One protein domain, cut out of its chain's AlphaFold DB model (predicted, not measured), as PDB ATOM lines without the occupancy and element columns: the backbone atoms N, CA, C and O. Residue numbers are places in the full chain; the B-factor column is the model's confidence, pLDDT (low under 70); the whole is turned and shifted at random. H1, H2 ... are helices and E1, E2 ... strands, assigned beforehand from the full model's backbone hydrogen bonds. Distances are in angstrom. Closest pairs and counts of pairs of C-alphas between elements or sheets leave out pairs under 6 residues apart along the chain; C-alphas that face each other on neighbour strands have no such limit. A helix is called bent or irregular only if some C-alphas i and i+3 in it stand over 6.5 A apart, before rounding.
ATOM      1  N   THR A 334     -51.870  37.113 -38.856       96.19
ATOM      2  CA  THR A 334     -50.779  38.074 -39.087       96.19
ATOM      3  C   THR A 334     -50.366  38.122 -40.560       96.19
ATOM      4  O   THR A 334     -50.232  39.215 -41.114       96.19
ATOM      5  N   PHE A 335     -50.335  36.973 -41.245       96.88
ATOM      6  CA  PHE A 335     -50.086  36.902 -42.685       96.88
ATOM      7  C   PHE A 335     -51.115  37.708 -43.493       96.88
ATOM      8  O   PHE A 335     -50.735  38.501 -44.348       96.88
ATOM      9  N   LEU A 336     -52.412  37.584 -43.186       94.50
ATOM     10  CA  LEU A 336     -53.474  38.347 -43.859       94.50
ATOM     11  C   LEU A 336     -53.383  39.863 -43.614       94.50
ATOM     12  O   LEU A 336     -53.993  40.625 -44.361       94.50
ATOM     13  N   LYS A 337     -52.637  40.298 -42.588       92.81
ATOM     14  CA  LYS A 337     -52.419  41.714 -42.279       92.81
ATOM     15  C   LYS A 337     -51.250  42.315 -43.068       92.81
ATOM     16  O   LYS A 337     -51.384  43.433 -43.546       92.81
ATOM     17  N   GLY A 338     -50.126  41.603 -43.194       93.69
ATOM     18  CA  GLY A 338     -48.898  42.174 -43.774       93.69
ATOM     19  C   GLY A 338     -47.949  41.200 -44.481       93.69
ATOM     20  O   GLY A 338     -46.822  41.570 -44.803       93.69
ATOM     21  N   GLY A 339     -48.349  39.944 -44.693       95.50
ATOM     22  CA  GLY A 339     -47.501  38.898 -45.281       95.50
ATOM     23  C   GLY A 339     -46.413  38.344 -44.348       95.50
ATOM     24  O   GLY A 339     -45.610  37.517 -44.771       95.50
ATOM     25  N   TYR A 340     -46.387  38.782 -43.087       97.94
ATOM     26  CA  TYR A 340     -45.464  38.345 -42.036       97.94
ATOM     27  C   TYR A 340     -46.204  37.543 -40.962       97.94
ATOM     28  O   TYR A 340     -47.391  37.772 -40.733       97.94
ATOM     29  N   TYR A 341     -45.526  36.613 -40.285       98.56
ATOM     30  CA  TYR A 341     -46.138  35.810 -39.219       98.56
ATOM     31  C   TYR A 341     -45.112  35.093 -38.335       98.56
ATOM     32  O   TYR A 341     -43.926  35.005 -38.650       98.56
ATOM     33  N   SER A 342     -45.588  34.520 -37.228       98.38
ATOM     34  CA  SER A 342     -44.817  33.593 -36.395       98.38
ATOM     35  C   SER A 342     -45.518  32.247 -36.294       98.38
ATOM     36  O   SER A 342     -46.741  32.213 -36.164       98.38
ATOM     37  N   LEU A 343     -44.756  31.155 -36.294       97.12
ATOM     38  CA  LEU A 343     -45.283  29.797 -36.182       97.12
ATOM     39  C   LEU A 343     -44.487  28.988 -35.156       97.12
ATOM     40  O   LEU A 343     -43.260  28.945 -35.198       97.12
ATOM     41  N   ASN A 344     -45.199  28.312 -34.256       94.75
ATOM     42  CA  ASN A 344     -44.611  27.515 -33.183       94.75
ATOM     43  C   ASN A 344     -44.535  26.034 -33.569       94.75
ATOM     44  O   ASN A 344     -45.556  25.401 -33.832       94.75
ATOM     45  N   PHE A 345     -43.337  25.455 -33.519       91.81
ATOM     46  CA  PHE A 345     -43.094  24.047 -33.820       91.81
ATOM     47  C   PHE A 345     -42.461  23.312 -32.634       91.81
ATOM     48  O   PHE A 345     -41.588  23.829 -31.936       91.81
ATOM     49  N   ARG A 346     -42.921  22.081 -32.389       86.44
ATOM     50  CA  ARG A 346     -42.436  21.204 -31.314       86.44
ATOM     51  C   ARG A 346     -42.113  19.829 -31.911       86.44
ATOM     52  O   ARG A 346     -43.047  19.058 -32.131       86.44
ATOM     53  N   PRO A 347     -40.834  19.508 -32.186       74.19
ATOM     54  CA  PRO A 347     -40.462  18.221 -32.778       74.19
ATOM     55  C   PRO A 347     -40.670  17.045 -31.819       74.19
ATOM     56  O   PRO A 347     -40.976  15.940 -32.255       74.19
ATOM     57  N   LEU A 348     -40.530  17.282 -30.511       69.81
ATOM     58  CA  LEU A 348     -40.787  16.300 -29.461       69.81
ATOM     59  C   LEU A 348     -42.063  16.699 -28.716       69.81
ATOM     60  O   LEU A 348     -42.124  17.753 -28.078       69.81
ATOM     61  N   LYS A 349     -43.095  15.860 -28.807       53.41
ATOM     62  CA  LYS A 349     -44.352  16.056 -28.077       53.41
ATOM     63  C   LYS A 349     -44.126  15.742 -26.588       53.41
ATOM     64  O   LYS A 349     -43.250  14.959 -26.241       53.41
ATOM     65  N   ASN A 350     -44.904  16.378 -25.713       51.59
ATOM     66  CA  ASN A 350     -44.902  16.189 -24.250       51.59
ATOM     67  C   ASN A 350     -43.688  16.730 -23.450       51.59
ATOM     68  O   ASN A 350     -43.578  16.410 -22.268       51.59
ATOM     69  N   LYS A 351     -42.810  17.588 -24.005       51.25
ATOM     70  CA  LYS A 351     -41.815  18.336 -23.194       51.25
ATOM     71  C   LYS A 351     -42.250  19.786 -22.913       51.25
ATOM     72  O   LYS A 351     -42.659  20.455 -23.861       51.25
ATOM     73  N   PRO A 352     -42.164  20.310 -21.666       50.97
ATOM     74  CA  PRO A 352     -42.929  21.513 -21.307       50.97
ATOM     75  C   PRO A 352     -42.343  22.880 -21.706       50.97
ATOM     76  O   PRO A 352     -43.041  23.869 -21.514       50.97
ATOM     77  N   GLN A 353     -41.088  22.986 -22.175       56.09
ATOM     78  CA  GLN A 353     -40.335  24.257 -22.057       56.09
ATOM     79  C   GLN A 353     -39.595  24.812 -23.285       56.09
ATOM     80  O   GLN A 353     -39.136  25.944 -23.199       56.09
ATOM     81  N   THR A 354     -39.443  24.097 -24.405       71.00
ATOM     82  CA  THR A 354     -38.718  24.643 -25.574       71.00
ATOM     83  C   THR A 354     -39.504  24.489 -26.872       71.00
ATOM     84  O   THR A 354     -39.861  23.384 -27.284       71.00
ATOM     85  N   VAL A 355     -39.775  25.619 -27.527       89.75
ATOM     86  CA  VAL A 355     -40.446  25.708 -28.832       89.75
ATOM     87  C   VAL A 355     -39.449  26.194 -29.875       89.75
ATOM     88  O   VAL A 355     -38.653  27.091 -29.601       89.75
ATOM     89  N   LEU A 356     -39.511  25.627 -31.081       94.31
ATOM     90  CA  LEU A 356     -38.877  26.208 -32.259       94.31
ATOM     91  C   LEU A 356     -39.864  27.212 -32.859       94.31
ATOM     92  O   LEU A 356     -40.849  26.811 -33.482       94.31
ATOM     93  N   ARG A 357     -39.645  28.505 -32.625       96.56
ATOM     94  CA  ARG A 357     -40.477  29.580 -33.174       96.56
ATOM     95  C   ARG A 357     -39.874  30.051 -34.495       96.56
ATOM     96  O   ARG A 357     -38.799  30.647 -34.521       96.56
ATOM     97  N   PHE A 358     -40.572  29.805 -35.594       98.31
ATOM     98  CA  PHE A 358     -40.293  30.479 -36.858       98.31
ATOM     99  C   PHE A 358     -40.851  31.899 -36.780       98.31
ATOM    100  O   PHE A 358     -41.991  32.083 -36.351       98.31
ATOM    101  N   ILE A 359     -40.072  32.893 -37.199       98.69
ATOM    102  CA  ILE A 359     -40.539  34.273 -37.367       98.69
ATOM    103  C   ILE A 359     -40.256  34.662 -38.814       98.69
ATOM    104  O   ILE A 359     -39.107  34.900 -39.174       98.69
ATOM    105  N   ALA A 360     -41.299  34.668 -39.642       98.62
ATOM    106  CA  ALA A 360     -41.239  35.023 -41.051       98.62
ATOM    107  C   ALA A 360     -41.520  36.518 -41.222       98.62
ATOM    108  O   ALA A 360     -42.641  36.981 -40.997       98.62
ATOM    109  N   LEU A 361     -40.492  37.271 -41.608       98.62
ATOM    110  CA  LEU A 361     -40.601  38.684 -41.948       98.62
ATOM    111  C   LEU A 361     -40.966  38.835 -43.426       98.62
ATOM    112  O   LEU A 361     -40.304  38.258 -44.287       98.62
ATOM    113  N   ASN A 362     -41.945  39.686 -43.735       97.62
ATOM    114  CA  ASN A 362     -42.071  40.233 -45.081       97.62
ATOM    115  C   ASN A 362     -41.028  41.351 -45.208       97.62
ATOM    116  O   ASN A 362     -41.154  42.413 -44.602       97.62
ATOM    117  N   THR A 363     -39.935  41.073 -45.913       97.44
ATOM    118  CA  THR A 363     -38.780  41.981 -45.989       97.44
ATOM    119  C   THR A 363     -38.831  42.935 -47.174       97.44
ATOM    120  O   THR A 363     -38.125  43.942 -47.167       97.44
ATOM    121  N   ALA A 364     -39.687  42.665 -48.166       94.06
ATOM    122  CA  ALA A 364     -39.838  43.512 -49.346       94.06
ATOM    123  C   ALA A 364     -40.273  44.941 -48.969       94.06
ATOM    124  O   ALA A 364     -39.763  45.908 -49.523       94.06
ATOM    125  N   MET A 365     -41.116  45.099 -47.939       93.19
ATOM    126  CA  MET A 365     -41.582  46.416 -47.467       93.19
ATOM    127  C   MET A 365     -40.489  47.329 -46.888       93.19
ATOM    128  O   MET A 365     -40.736  48.513 -46.654       93.19
ATOM    129  N   PHE A 366     -39.293  46.794 -46.624       95.69
ATOM    130  CA  PHE A 366     -38.146  47.573 -46.156       95.69
ATOM    131  C   PHE A 366     -37.185  47.956 -47.287       95.69
ATOM    132  O   PHE A 366     -36.316  48.798 -47.059       95.69
ATOM    133  N   GLN A 367     -37.319  47.372 -48.484       93.31
ATOM    134  CA  GLN A 367     -36.486  47.710 -49.640       93.31
ATOM    135  C   GLN A 367     -36.926  49.048 -50.246       93.31
ATOM    136  O   GLN A 367     -38.116  49.199 -50.539       93.31
ATOM    137  N   PRO A 368     -36.005  49.995 -50.513       88.62
ATOM    138  CA  PRO A 368     -36.352  51.291 -51.099       88.62
ATOM    139  C   PRO A 368     -37.209  51.179 -52.368       88.62
ATOM    140  O   PRO A 368     -38.226  51.854 -52.472       88.62
ATOM    141  N   GLN A 369     -36.859  50.258 -53.274       85.69
ATOM    142  CA  GLN A 369     -37.546  50.048 -54.556       85.69
ATOM    143  C   GLN A 369     -38.993  49.523 -54.447       85.69
ATOM    144  O   GLN A 369     -39.736  49.595 -55.419       85.69
ATOM    145  N   TYR A 370     -39.400  48.989 -53.288       86.19
ATOM    146  CA  TYR A 370     -40.745  48.442 -53.082       86.19
ATOM    147  C   TYR A 370     -41.591  49.241 -52.086       86.19
ATOM    148  O   TYR A 370     -42.784  48.959 -51.969       86.19
ATOM    149  N   MET A 371     -41.027  50.233 -51.385       84.94
ATOM    150  CA  MET A 371     -41.731  50.979 -50.333       84.94
ATOM    151  C   MET A 371     -43.056  51.598 -50.809       84.94
ATOM    152  O   MET A 371     -44.038  51.547 -50.070       84.94
ATOM    153  N   ASP A 372     -43.123  52.090 -52.048       84.75
ATOM    154  CA  ASP A 372     -44.324  52.726 -52.611       84.75
ATOM    155  C   ASP A 372     -45.497  51.755 -52.852       84.75
ATOM    156  O   ASP A 372     -46.642  52.184 -53.018       84.75
ATOM    157  N   TYR A 373     -45.274  50.437 -52.813       83.88
ATOM    158  CA  TYR A 373     -46.358  49.446 -52.870       83.88
ATOM    159  C   TYR A 373     -47.013  49.189 -51.503       83.88
ATOM    160  O   TYR A 373     -48.061  48.543 -51.440       83.88
ATOM    161  N   PHE A 374     -46.444  49.709 -50.413       85.62
ATOM    162  CA  PHE A 374     -46.955  49.581 -49.046       85.62
ATOM    163  C   PHE A 374     -47.542  50.913 -48.560       85.62
ATOM    164  O   PHE A 374     -47.241  51.987 -49.083       85.62
ATOM    165  N   ASP A 375     -48.418  50.862 -47.563       85.69
ATOM    166  CA  ASP A 375     -48.758  52.044 -46.782       85.69
ATOM    167  C   ASP A 375     -47.574  52.432 -45.886       85.69
ATOM    168  O   ASP A 375     -46.885  51.578 -45.327       85.69
ATOM    169  N   SER A 376     -47.376  53.735 -45.695       83.31
ATOM    170  CA  SER A 376     -46.392  54.316 -44.774       83.31
ATOM    171  C   SER A 376     -46.398  53.717 -43.353       83.31
ATOM    172  O   SER A 376     -45.365  53.724 -42.672       83.31
ATOM    173  N   ASN A 377     -47.542  53.193 -42.905       90.06
ATOM    174  CA  ASN A 377     -47.710  52.578 -41.594       90.06
ATOM    175  C   ASN A 377     -47.297  51.097 -41.552       90.06
ATOM    176  O   ASN A 377     -46.704  50.686 -40.555       90.06
ATOM    177  N   GLU A 378     -47.516  50.314 -42.617       92.19
ATOM    178  CA  GLU A 378     -47.304  48.852 -42.622       92.19
ATOM    179  C   GLU A 378     -45.888  48.427 -42.165       92.19
ATOM    180  O   GLU A 378     -45.796  47.568 -41.281       92.19
ATOM    181  N   PRO A 379     -44.781  49.054 -42.626       95.00
ATOM    182  CA  PRO A 379     -43.442  48.764 -42.108       95.00
ATOM    183  C   PRO A 379     -43.289  48.994 -40.602       95.00
ATOM    184  O   PRO A 379     -42.564  48.257 -39.935       95.00
ATOM    185  N   ASN A 380     -43.960  50.002 -40.036       95.88
ATOM    186  CA  ASN A 380     -43.905  50.262 -38.597       95.88
ATOM    187  C   ASN A 380     -44.763  49.254 -37.816       95.88
ATOM    188  O   ASN A 380     -44.338  48.820 -36.749       95.88
ATOM    189  N   GLU A 381     -45.901  48.824 -38.364       96.25
ATOM    190  CA  GLU A 381     -46.754  47.794 -37.759       96.25
ATOM    191  C   GLU A 381     -46.081  46.412 -37.735       96.25
ATOM    192  O   GLU A 381     -46.189  45.699 -36.734       96.25
ATOM    193  N   GLN A 382     -45.328  46.045 -38.783       97.75
ATOM    194  CA  GLN A 382     -44.496  44.837 -38.759       97.75
ATOM    195  C   GLN A 382     -43.381  44.948 -37.712       97.75
ATOM    196  O   GLN A 382     -43.101  43.975 -37.018       97.75
ATOM    197  N   ILE A 383     -42.749  46.117 -37.567       98.31
ATOM    198  CA  ILE A 383     -41.690  46.345 -36.570       98.31
ATOM    199  C   ILE A 383     -42.238  46.275 -35.136       98.31
ATOM    200  O   ILE A 383     -41.605  45.668 -34.271       98.31
ATOM    201  N   GLU A 384     -43.416  46.846 -34.870       98.19
ATOM    202  CA  GLU A 384     -44.082  46.753 -33.565       98.19
ATOM    203  C   GLU A 384     -44.468  45.304 -33.237       98.19
ATOM    204  O   GLU A 384     -44.151  44.803 -32.154       98.19
ATOM    205  N   TRP A 385     -45.085  44.606 -34.197       98.38
ATOM    206  CA  TRP A 385     -45.393  43.185 -34.070       98.38
ATOM    207  C   TRP A 385     -44.130  42.354 -33.815       98.38
ATOM    208  O   TRP A 385     -44.114  41.548 -32.889       98.38
ATOM    209  N   PHE A 386     -43.050  42.596 -34.564       98.56
ATOM    210  CA  PHE A 386     -41.786  41.881 -34.411       98.56
ATOM    211  C   PHE A 386     -41.186  42.091 -33.017       98.56
ATOM    212  O   PHE A 386     -40.812  41.115 -32.372       98.56
ATOM    213  N   ASN A 387     -41.176  43.326 -32.500       98.50
ATOM    214  CA  ASN A 387     -40.743  43.613 -31.128       98.50
ATOM    215  C   ASN A 387     -41.542  42.795 -30.101       98.50
ATOM    216  O   ASN A 387     -40.963  42.107 -29.260       98.50
ATOM    217  N   LYS A 388     -42.876  42.804 -30.215       98.19
ATOM    218  CA  LYS A 388     -43.762  42.039 -29.329       98.19
ATOM    219  C   LYS A 388     -43.512  40.529 -29.425       98.19
ATOM    220  O   LYS A 388     -43.390  39.864 -28.400       98.19
ATOM    221  N   THR A 389     -43.392  39.985 -30.633       97.94
ATOM    222  CA  THR A 389     -43.155  38.553 -30.864       97.94
ATOM    223  C   THR A 389     -41.786  38.101 -30.355       97.94
ATOM    224  O   THR A 389     -41.688  37.001 -29.808       97.94
ATOM    225  N   MET A 390     -40.749  38.934 -30.489       97.50
ATOM    226  CA  MET A 390     -39.415  38.674 -29.934       97.50
ATOM    227  C   MET A 390     -39.416  38.740 -28.399       97.50
ATOM    228  O   MET A 390     -38.847  37.858 -27.759       97.50
ATOM    229  N   PHE A 391     -40.115  39.712 -27.801       96.94
ATOM    230  CA  PHE A 391     -40.310  39.810 -26.349       96.94
ATOM    231  C   PHE A 391     -41.030  38.581 -25.769       96.94
ATOM    232  O   PHE A 391     -40.579  37.992 -24.788       96.94
ATOM    233  N   GLU A 392     -42.127  38.149 -26.397       95.12
ATOM    234  CA  GLU A 392     -42.850  36.933 -26.004       95.12
ATOM    235  C   GLU A 392     -41.971  35.681 -26.116       95.12
ATOM    236  O   GLU A 392     -41.956  34.861 -25.200       95.12
ATOM    237  N   ALA A 393     -41.223  35.541 -27.214       94.25
ATOM    238  CA  ALA A 393     -40.304  34.425 -27.423       94.25
ATOM    239  C   ALA A 393     -39.174  34.403 -26.380       94.25
ATOM    240  O   ALA A 393     -38.821  33.335 -25.882       94.25
ATOM    241  N   HIS A 394     -38.650  35.572 -26.005       93.12
ATOM    242  CA  HIS A 394     -37.642  35.716 -24.958       93.12
ATOM    243  C   HIS A 394     -38.169  35.255 -23.593       93.12
ATOM    244  O   HIS A 394     -37.560  34.395 -22.959       93.12
ATOM    245  N   ASN A 395     -39.343  35.748 -23.181       93.31
ATOM    246  CA  ASN A 395     -39.964  35.395 -21.897       93.31
ATOM    247  C   ASN A 395     -40.346  33.909 -21.793       93.31
ATOM    248  O   ASN A 395     -40.335  33.345 -20.701       93.31
ATOM    249  N   LEU A 396     -40.689  33.276 -22.920       91.44
ATOM    250  CA  LEU A 396     -41.009  31.846 -22.997       91.44
ATOM    251  C   LEU A 396     -39.772  30.954 -23.204       91.44
ATOM    252  O   LEU A 396     -39.902  29.734 -23.195       91.44
ATOM    253  N   ASN A 397     -38.580  31.547 -23.353       90.56
ATOM    254  CA  ASN A 397     -37.329  30.859 -23.681       90.56
ATOM    255  C   ASN A 397     -37.405  30.024 -24.983       90.56
ATOM    256  O   ASN A 397     -36.768  28.976 -25.124       90.56
ATOM    257  N   ASP A 398     -38.177  30.510 -25.957       92.56
ATOM    258  CA  ASP A 398     -38.288  29.902 -27.281       92.56
ATOM    259  C   ASP A 398     -36.959  30.027 -28.044       92.56
ATOM    260  O   ASP A 398     -36.191  30.979 -27.866       92.56
ATOM    261  N   ARG A 399     -36.690  29.072 -28.936       93.38
ATOM    262  CA  ARG A 399     -35.553  29.113 -29.863       93.38
ATOM    263  C   ARG A 399     -36.048  29.559 -31.231       93.38
ATOM    264  O   ARG A 399     -36.986  28.983 -31.771       93.38
ATOM    265  N   ILE A 400     -35.433  30.602 -31.779       96.06
ATOM    266  CA  ILE A 400     -35.960  31.337 -32.930       96.06
ATOM    267  C   ILE A 400     -35.158  31.009 -34.191       96.06
ATOM    268  O   ILE A 400     -33.934  31.168 -34.208       96.06
ATOM    269  N   LEU A 401     -35.855  30.620 -35.259       97.56
ATOM    270  CA  LEU A 401     -35.349  30.730 -36.629       97.56
ATOM    271  C   LEU A 401     -35.977  31.972 -37.261       97.56
ATOM    272  O   LEU A 401     -37.187  32.015 -37.496       97.56
ATOM    273  N   LEU A 402     -35.146  32.987 -37.501       98.38
ATOM    274  CA  LEU A 402     -35.571  34.220 -38.153       98.38
ATOM    275  C   LEU A 402     -35.519  34.014 -39.667       98.38
ATOM    276  O   LEU A 402     -34.459  33.710 -40.212       98.38
ATOM    277  N   LEU A 403     -36.648  34.162 -40.346       98.75
ATOM    278  CA  LEU A 403     -36.760  33.944 -41.782       98.75
ATOM    279  C   LEU A 403     -36.999  35.283 -42.475       98.75
ATOM    280  O   LEU A 403     -37.885  36.051 -42.095       98.75
ATOM    281  N   ALA A 404     -36.190  35.541 -43.488       98.19
ATOM    282  CA  ALA A 404     -36.206  36.740 -44.305       98.19
ATOM    283  C   ALA A 404     -36.023  36.302 -45.760       98.19
ATOM    284  O   ALA A 404     -35.299  35.341 -46.006       98.19
ATOM    285  N   HIS A 405     -36.640  36.975 -46.729       98.38
ATOM    286  CA  HIS A 405     -36.239  36.756 -48.118       98.38
ATOM    287  C   HIS A 405     -34.976  37.577 -48.397       98.38
ATOM    288  O   HIS A 405     -33.871  37.054 -48.530       98.38
ATOM    289  N   VAL A 406     -35.120  38.896 -48.346       97.44
ATOM    290  CA  VAL A 406     -34.020  39.843 -48.511       97.44
ATOM    291  C   VAL A 406     -33.122  39.782 -47.263       97.44
ATOM    292  O   VAL A 406     -33.639  39.785 -46.144       97.44
ATOM    293  N   PRO A 407     -31.787  39.705 -47.386       95.94
ATOM    294  CA  PRO A 407     -30.891  39.745 -46.234       95.94
ATOM    295  C   PRO A 407     -30.740  41.161 -45.651       95.94
ATOM    296  O   PRO A 407     -30.926  42.165 -46.331       95.94
ATOM    297  N   PHE A 408     -30.321  41.237 -44.385       94.50
ATOM    298  CA  PHE A 408     -29.891  42.489 -43.750       94.50
ATOM    299  C   PHE A 408     -28.543  42.978 -44.320       94.50
ATOM    300  O   PHE A 408     -27.706  42.174 -44.744       94.50
ATOM    301  N   GLY A 409     -28.286  44.286 -44.245       92.31
ATOM    302  CA  GLY A 409     -27.024  44.923 -44.615       92.31
ATOM    303  C   GLY A 409     -26.960  45.348 -46.081       92.31
ATOM    304  O   GLY A 409     -27.881  45.961 -46.620       92.31
ATOM    305  N   ILE A 410     -25.834  45.047 -46.731       90.75
ATOM    306  CA  ILE A 410     -25.469  45.620 -48.037       90.75
ATOM    307  C   ILE A 410     -25.217  44.582 -49.130       90.75
ATOM    308  O   ILE A 410     -24.678  43.495 -48.885       90.75
ATOM    309  N   ASN A 411     -25.506  44.963 -50.368       88.31
ATOM    310  CA  ASN A 411     -24.978  44.307 -51.546       88.31
ATOM    311  C   ASN A 411     -23.541  44.797 -51.792       88.31
ATOM    312  O   ASN A 411     -23.324  45.938 -52.171       88.31
ATOM    313  N   GLU A 412     -22.553  43.934 -51.568       84.50
ATOM    314  CA  GLU A 412     -21.128  44.232 -51.741       84.50
ATOM    315  C   GLU A 412     -20.683  44.228 -53.210       84.50
ATOM    316  O   GLU A 412     -19.654  44.806 -53.541       84.50
ATOM    317  N   ASN A 413     -21.449  43.577 -54.093       76.81
ATOM    318  CA  ASN A 413     -21.134  43.515 -55.520       76.81
ATOM    319  C   ASN A 413     -21.644  44.766 -56.256       76.81
ATOM    320  O   ASN A 413     -20.941  45.281 -57.129       76.81
ATOM    321  N   LEU A 414     -22.847  45.225 -55.885       77.12
ATOM    322  CA  LEU A 414     -23.598  46.330 -56.501       77.12
ATOM    323  C   LEU A 414     -23.662  47.603 -55.626       77.12
ATOM    324  O   LEU A 414     -24.303  48.574 -56.003       77.12
ATOM    325  N   LEU A 415     -23.013  47.595 -54.457       81.19
ATOM    326  CA  LEU A 415     -22.791  48.750 -53.572       81.19
ATOM    327  C   LEU A 415     -24.057  49.519 -53.131       81.19
ATOM    328  O   LEU A 415     -24.042  50.742 -53.028       81.19
ATOM    329  N   TYR A 416     -25.131  48.805 -52.773       82.44
ATOM    330  CA  TYR A 416     -26.349  49.398 -52.194       82.44
ATOM    331  C   TYR A 416     -26.770  48.732 -50.872       82.44
ATOM    332  O   TYR A 416     -26.385  47.602 -50.571       82.44
ATOM    333  N   LYS A 417     -27.577  49.431 -50.059       89.44
ATOM    334  CA  LYS A 417     -28.199  48.898 -48.828       89.44
ATOM    335  C   LYS A 417     -29.473  48.138 -49.193       89.44
ATOM    336  O   LYS A 417     -30.322  48.704 -49.874       89.44
ATOM    337  N   PHE A 418     -29.642  46.902 -48.720       93.56
ATOM    338  CA  PHE A 418     -30.863  46.131 -48.995       93.56
ATOM    339  C   PHE A 418     -32.114  46.809 -48.427       93.56
ATOM    340  O   PHE A 418     -33.177  46.749 -49.038       93.56
ATOM    341  N   TYR A 419     -31.981  47.473 -47.280       95.31
ATOM    342  CA  TYR A 419     -33.080  48.131 -46.588       95.31
ATOM    343  C   TYR A 419     -32.899  49.641 -46.498       95.31
ATOM    344  O   TYR A 419     -31.792  50.167 -46.358       95.31
ATOM    345  N   HIS A 420     -34.023  50.353 -46.467       93.69
ATOM    346  CA  HIS A 420     -34.047  51.750 -46.080       93.69
ATOM    347  C   HIS A 420     -33.637  51.889 -44.600       93.69
ATOM    348  O   HIS A 420     -34.277  51.338 -43.697       93.69
ATOM    349  N   ILE A 421     -32.590  52.681 -44.344       90.81
ATOM    350  CA  ILE A 421     -31.853  52.745 -43.066       90.81
ATOM    351  C   ILE A 421     -32.741  52.934 -41.819       90.81
ATOM    352  O   ILE A 421     -32.510  52.304 -40.788       90.81
ATOM    353  N   LYS A 422     -33.815  53.733 -41.933       92.25
ATOM    354  CA  LYS A 422     -34.829  53.977 -40.882       92.25
ATOM    355  C   LYS A 422     -35.463  52.693 -40.327       92.25
ATOM    356  O   LYS A 422     -35.825  52.661 -39.152       92.25
ATOM    357  N   TYR A 423     -35.665  51.677 -41.165       95.19
ATOM    358  CA  TYR A 423     -36.296  50.417 -40.764       95.19
ATOM    359  C   TYR A 423     -35.259  49.398 -40.308       95.19
ATOM    360  O   TYR A 423     -35.448  48.768 -39.270       95.19
ATOM    361  N   GLU A 424     -34.125  49.313 -41.007       93.94
ATOM    362  CA  GLU A 424     -33.018  48.434 -40.621       93.94
ATOM    363  C   GLU A 424     -32.527  48.714 -39.196       93.94
ATOM    364  O   GLU A 424     -32.429  47.791 -38.393       93.94
ATOM    365  N   GLN A 425     -32.314  49.984 -38.835       92.31
ATOM    366  CA  GLN A 425     -31.886  50.359 -37.483       92.31
ATOM    367  C   GLN A 425     -32.879  49.914 -36.395       92.31
ATOM    368  O   GLN A 425     -32.453  49.465 -35.332       92.31
ATOM    369  N   LYS A 426     -34.192  49.991 -36.660       95.69
ATOM    370  CA  LYS A 426     -35.241  49.531 -35.730       95.69
ATOM    371  C   LYS A 426     -35.285  48.005 -35.614       95.69
ATOM    372  O   LYS A 426     -35.472  47.477 -34.524       95.69
ATOM    373  N   LEU A 427     -35.118  47.283 -36.721       95.88
ATOM    374  CA  LEU A 427     -35.077  45.819 -36.705       95.88
ATOM    375  C   LEU A 427     -33.821  45.320 -35.979       95.88
ATOM    376  O   LEU A 427     -33.915  44.442 -35.124       95.88
ATOM    377  N   LEU A 428     -32.660  45.918 -36.264       93.56
ATOM    378  CA  LEU A 428     -31.400  45.587 -35.603       93.56
ATOM    379  C   LEU A 428     -31.415  45.952 -34.111       93.56
ATOM    380  O   LEU A 428     -30.835  45.211 -33.322       93.56
ATOM    381  N   SER A 429     -32.098  47.020 -33.677       92.88
ATOM    382  CA  SER A 429     -32.235  47.317 -32.241       92.88
ATOM    383  C   SER A 429     -33.092  46.280 -31.501       92.88
ATOM    384  O   SER A 429     -32.703  45.850 -30.417       92.88
ATOM    385  N   ILE A 430     -34.181  45.795 -32.110       95.38
ATOM    386  CA  ILE A 430     -34.987  44.682 -31.572       95.38
ATOM    387  C   ILE A 430     -34.162  43.385 -31.533       95.38
ATOM    388  O   ILE A 430     -34.138  42.692 -30.518       95.38
ATOM    389  N   ILE A 431     -33.435  43.070 -32.610       94.06
ATOM    390  CA  ILE A 431     -32.539  41.904 -32.667       94.06
ATOM    391  C   ILE A 431     -31.476  41.987 -31.566       94.06
ATOM    392  O   ILE A 431     -31.270  41.003 -30.863       94.06
ATOM    393  N   ASN A 432     -30.856  43.152 -31.357       91.19
ATOM    394  CA  ASN A 432     -29.882  43.372 -30.285       91.19
ATOM    395  C   ASN A 432     -30.472  43.125 -28.886       91.19
ATOM    396  O   ASN A 432     -29.768  42.631 -28.011       91.19
ATOM    397  N   GLN A 433     -31.754  43.430 -28.670       90.56
ATOM    398  CA  GLN A 433     -32.412  43.216 -27.379       90.56
ATOM    399  C   GLN A 433     -32.702  41.732 -27.078       90.56
ATOM    400  O   GLN A 433     -32.662  41.336 -25.915       90.56
ATOM    401  N   TYR A 434     -32.969  40.906 -28.099       90.00
ATOM    402  CA  TYR A 434     -33.473  39.529 -27.926       90.00
ATOM    403  C   TYR A 434     -32.640  38.444 -28.641       90.00
ATOM    404  O   TYR A 434     -33.097  37.313 -28.827       90.00
ATOM    405  N   SER A 435     -31.409  38.757 -29.056       87.25
ATOM    406  CA  SER A 435     -30.576  37.877 -29.892       87.25
ATOM    407  C   SER A 435     -30.240  36.523 -29.270       87.25
ATOM    408  O   SER A 435     -29.963  35.580 -30.003       87.25
ATOM    409  N   SER A 436     -30.247  36.403 -27.938       88.50
ATOM    410  CA  SER A 436     -29.930  35.159 -27.216       88.50
ATOM    411  C   SER A 436     -30.850  33.989 -27.582       88.50
ATOM    412  O   SER A 436     -30.439  32.831 -27.503       88.50
ATOM    413  N   ASN A 437     -32.079  34.284 -28.010       90.50
ATOM    414  CA  ASN A 437     -33.062  33.298 -28.441       90.50
ATOM    415  C   ASN A 437     -32.897  32.901 -29.921       90.50
ATOM    416  O   ASN A 437     -33.337  31.818 -30.317       90.50
ATOM    417  N   ILE A 438     -32.239  33.733 -30.738       93.56
ATOM    418  CA  ILE A 438     -32.026  33.492 -32.171       93.56
ATOM    419  C   ILE A 438     -30.969  32.400 -32.360       93.56
ATOM    420  O   ILE A 438     -29.814  32.545 -31.968       93.56
ATOM    421  N   ILE A 439     -31.363  31.293 -32.994       93.81
ATOM    422  CA  ILE A 439     -30.435  30.247 -33.437       93.81
ATOM    423  C   ILE A 439     -29.603  30.798 -34.598       93.81
ATOM    424  O   ILE A 439     -28.374  30.796 -34.543       93.81
ATOM    425  N   ILE A 440     -30.303  31.263 -35.640       96.00
ATOM    426  CA  ILE A 440     -29.744  31.868 -36.847       96.00
ATOM    427  C   ILE A 440     -30.849  32.587 -37.640       96.00
ATOM    428  O   ILE A 440     -32.038  32.318 -37.438       96.00
ATOM    429  N   CYS A 441     -30.456  33.459 -38.567       97.75
ATOM    430  CA  CYS A 441     -31.320  33.946 -39.635       97.75
ATOM    431  C   CYS A 441     -31.058  33.174 -40.942       97.75
ATOM    432  O   CYS A 441     -29.905  32.919 -41.295       97.75
ATOM    433  N   LEU A 442     -32.119  32.802 -41.658       98.50
ATOM    434  CA  LEU A 442     -32.054  32.184 -42.986       98.50
ATOM    435  C   LEU A 442     -32.590  33.188 -44.017       98.50
ATOM    436  O   LEU A 442     -33.686  33.717 -43.828       98.50
ATOM    437  N   SER A 443     -31.809  33.451 -45.070       97.94
ATOM    438  CA  SER A 443     -32.096  34.456 -46.102       97.94
ATOM    439  C   SER A 443     -31.819  33.979 -47.533       97.94
ATOM    440  O   SER A 443     -31.158  32.963 -47.745       97.94
ATOM    441  N   ALA A 444     -32.309  34.742 -48.504       96.31
ATOM    442  CA  ALA A 444     -32.425  34.432 -49.928       96.31
ATOM    443  C   ALA A 444     -31.969  35.638 -50.785       96.31
ATOM    444  O   ALA A 444     -30.980  36.286 -50.417       96.31
TER     445      ALA A 444
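AT A GLANCE: This is residues 334 to 444 of the 796 residues of the protein "Hypothetical protein" of Rotaria sp. Silwood1 (UniProt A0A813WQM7). A twisted sheet of four strands forms one layer, and two long helices, H3 and H4, lie side by side on one of its faces as the second; the other face is bare. The hairpin link after E1 makes one end of the long axis, small H2 lies toward the other, and residues 411 to 416 stick out. The printed part has 111 residues, with four named helices and four named strands in the order H1 E1 E2 H2 H3 E3 H4 E4. The sheet runs E1 E2 E3 E4 and is mixed; the class is mixed, helices and strands. The whole is compact, with a radius of gyration of the C-alphas of 14.6 A, and elongated, spanning 47 by 30 by 22 A.

IN THESE COORDINATES: Look first for the strands: E1 is residues 341 to 345, E2 is 356 to 360, E3 is 399 to 403, and E4 is 438 to 443, 14.0 A long, ending at C-alpha 443 at (-32.096, 34.456, -46.102). Find C-alpha 378 at (-47.304, 48.852, -42.622); from there H3 runs 25.8 A to residue 395. H4, residues 421 to 437, is 24.4 A long, with a kink of 40 degrees near residue 431. H1 is residues 334 to 338, beginning at (-50.779, 38.074, -39.087), and H2 is 368 to 373. H2 and H4 are irregular: C-alphas 369 and 372 are 7.5 A apart, C-alphas 433 and 436 are 8.4 A apart.

HOW THE PARTS SIT: Start at the hairpin E1 and E2, antiparallel, with N 343 to O 358 at 2.9 A. E2 and E3 are parallel, with N 357 to O 399 at 2.8 A. E3 and E4 are parallel, with N 439 to O 400 at 2.8 A. Two strand-helix-strand units, parallel neighbour strands joined through helices, have right-handed crossovers: E2, H2 H3, E3 and E3, H4, E4. H3 runs along the strands at a height over the sheet of 8.9 A, over E2 and only just over E3, on which 3 of its C-alphas fall. H4, on the same face, has a height of 8.2 A and lies over none of the strands, only just, with 2 C-alphas on E4. H3 and H4 touch at a shallow tilt of 12 degrees, the same way; their closest C-alphas, Asn 387 and Ile 430, are 5.9 A apart. H1 only grazes the sheet with residues 334 to 335; H2 is not on it. In H1 and H3 every O i to N i+4 pair is within hydrogen-bond range; H4 has 10 of 13, H2 has 0 of 2 but 2 of 3 O i to N i+3 pairs.

THE WHOLE: The C-alphas of Asn 350 and Leu 415, the two farthest apart, are 49.1 A apart. The printed part has no cut. The link E3 to H4, residues 404 to 420, is long. Look for low confidence at residues 348 to 353, under 70; the mean pLDDT of the printed part is 90.9.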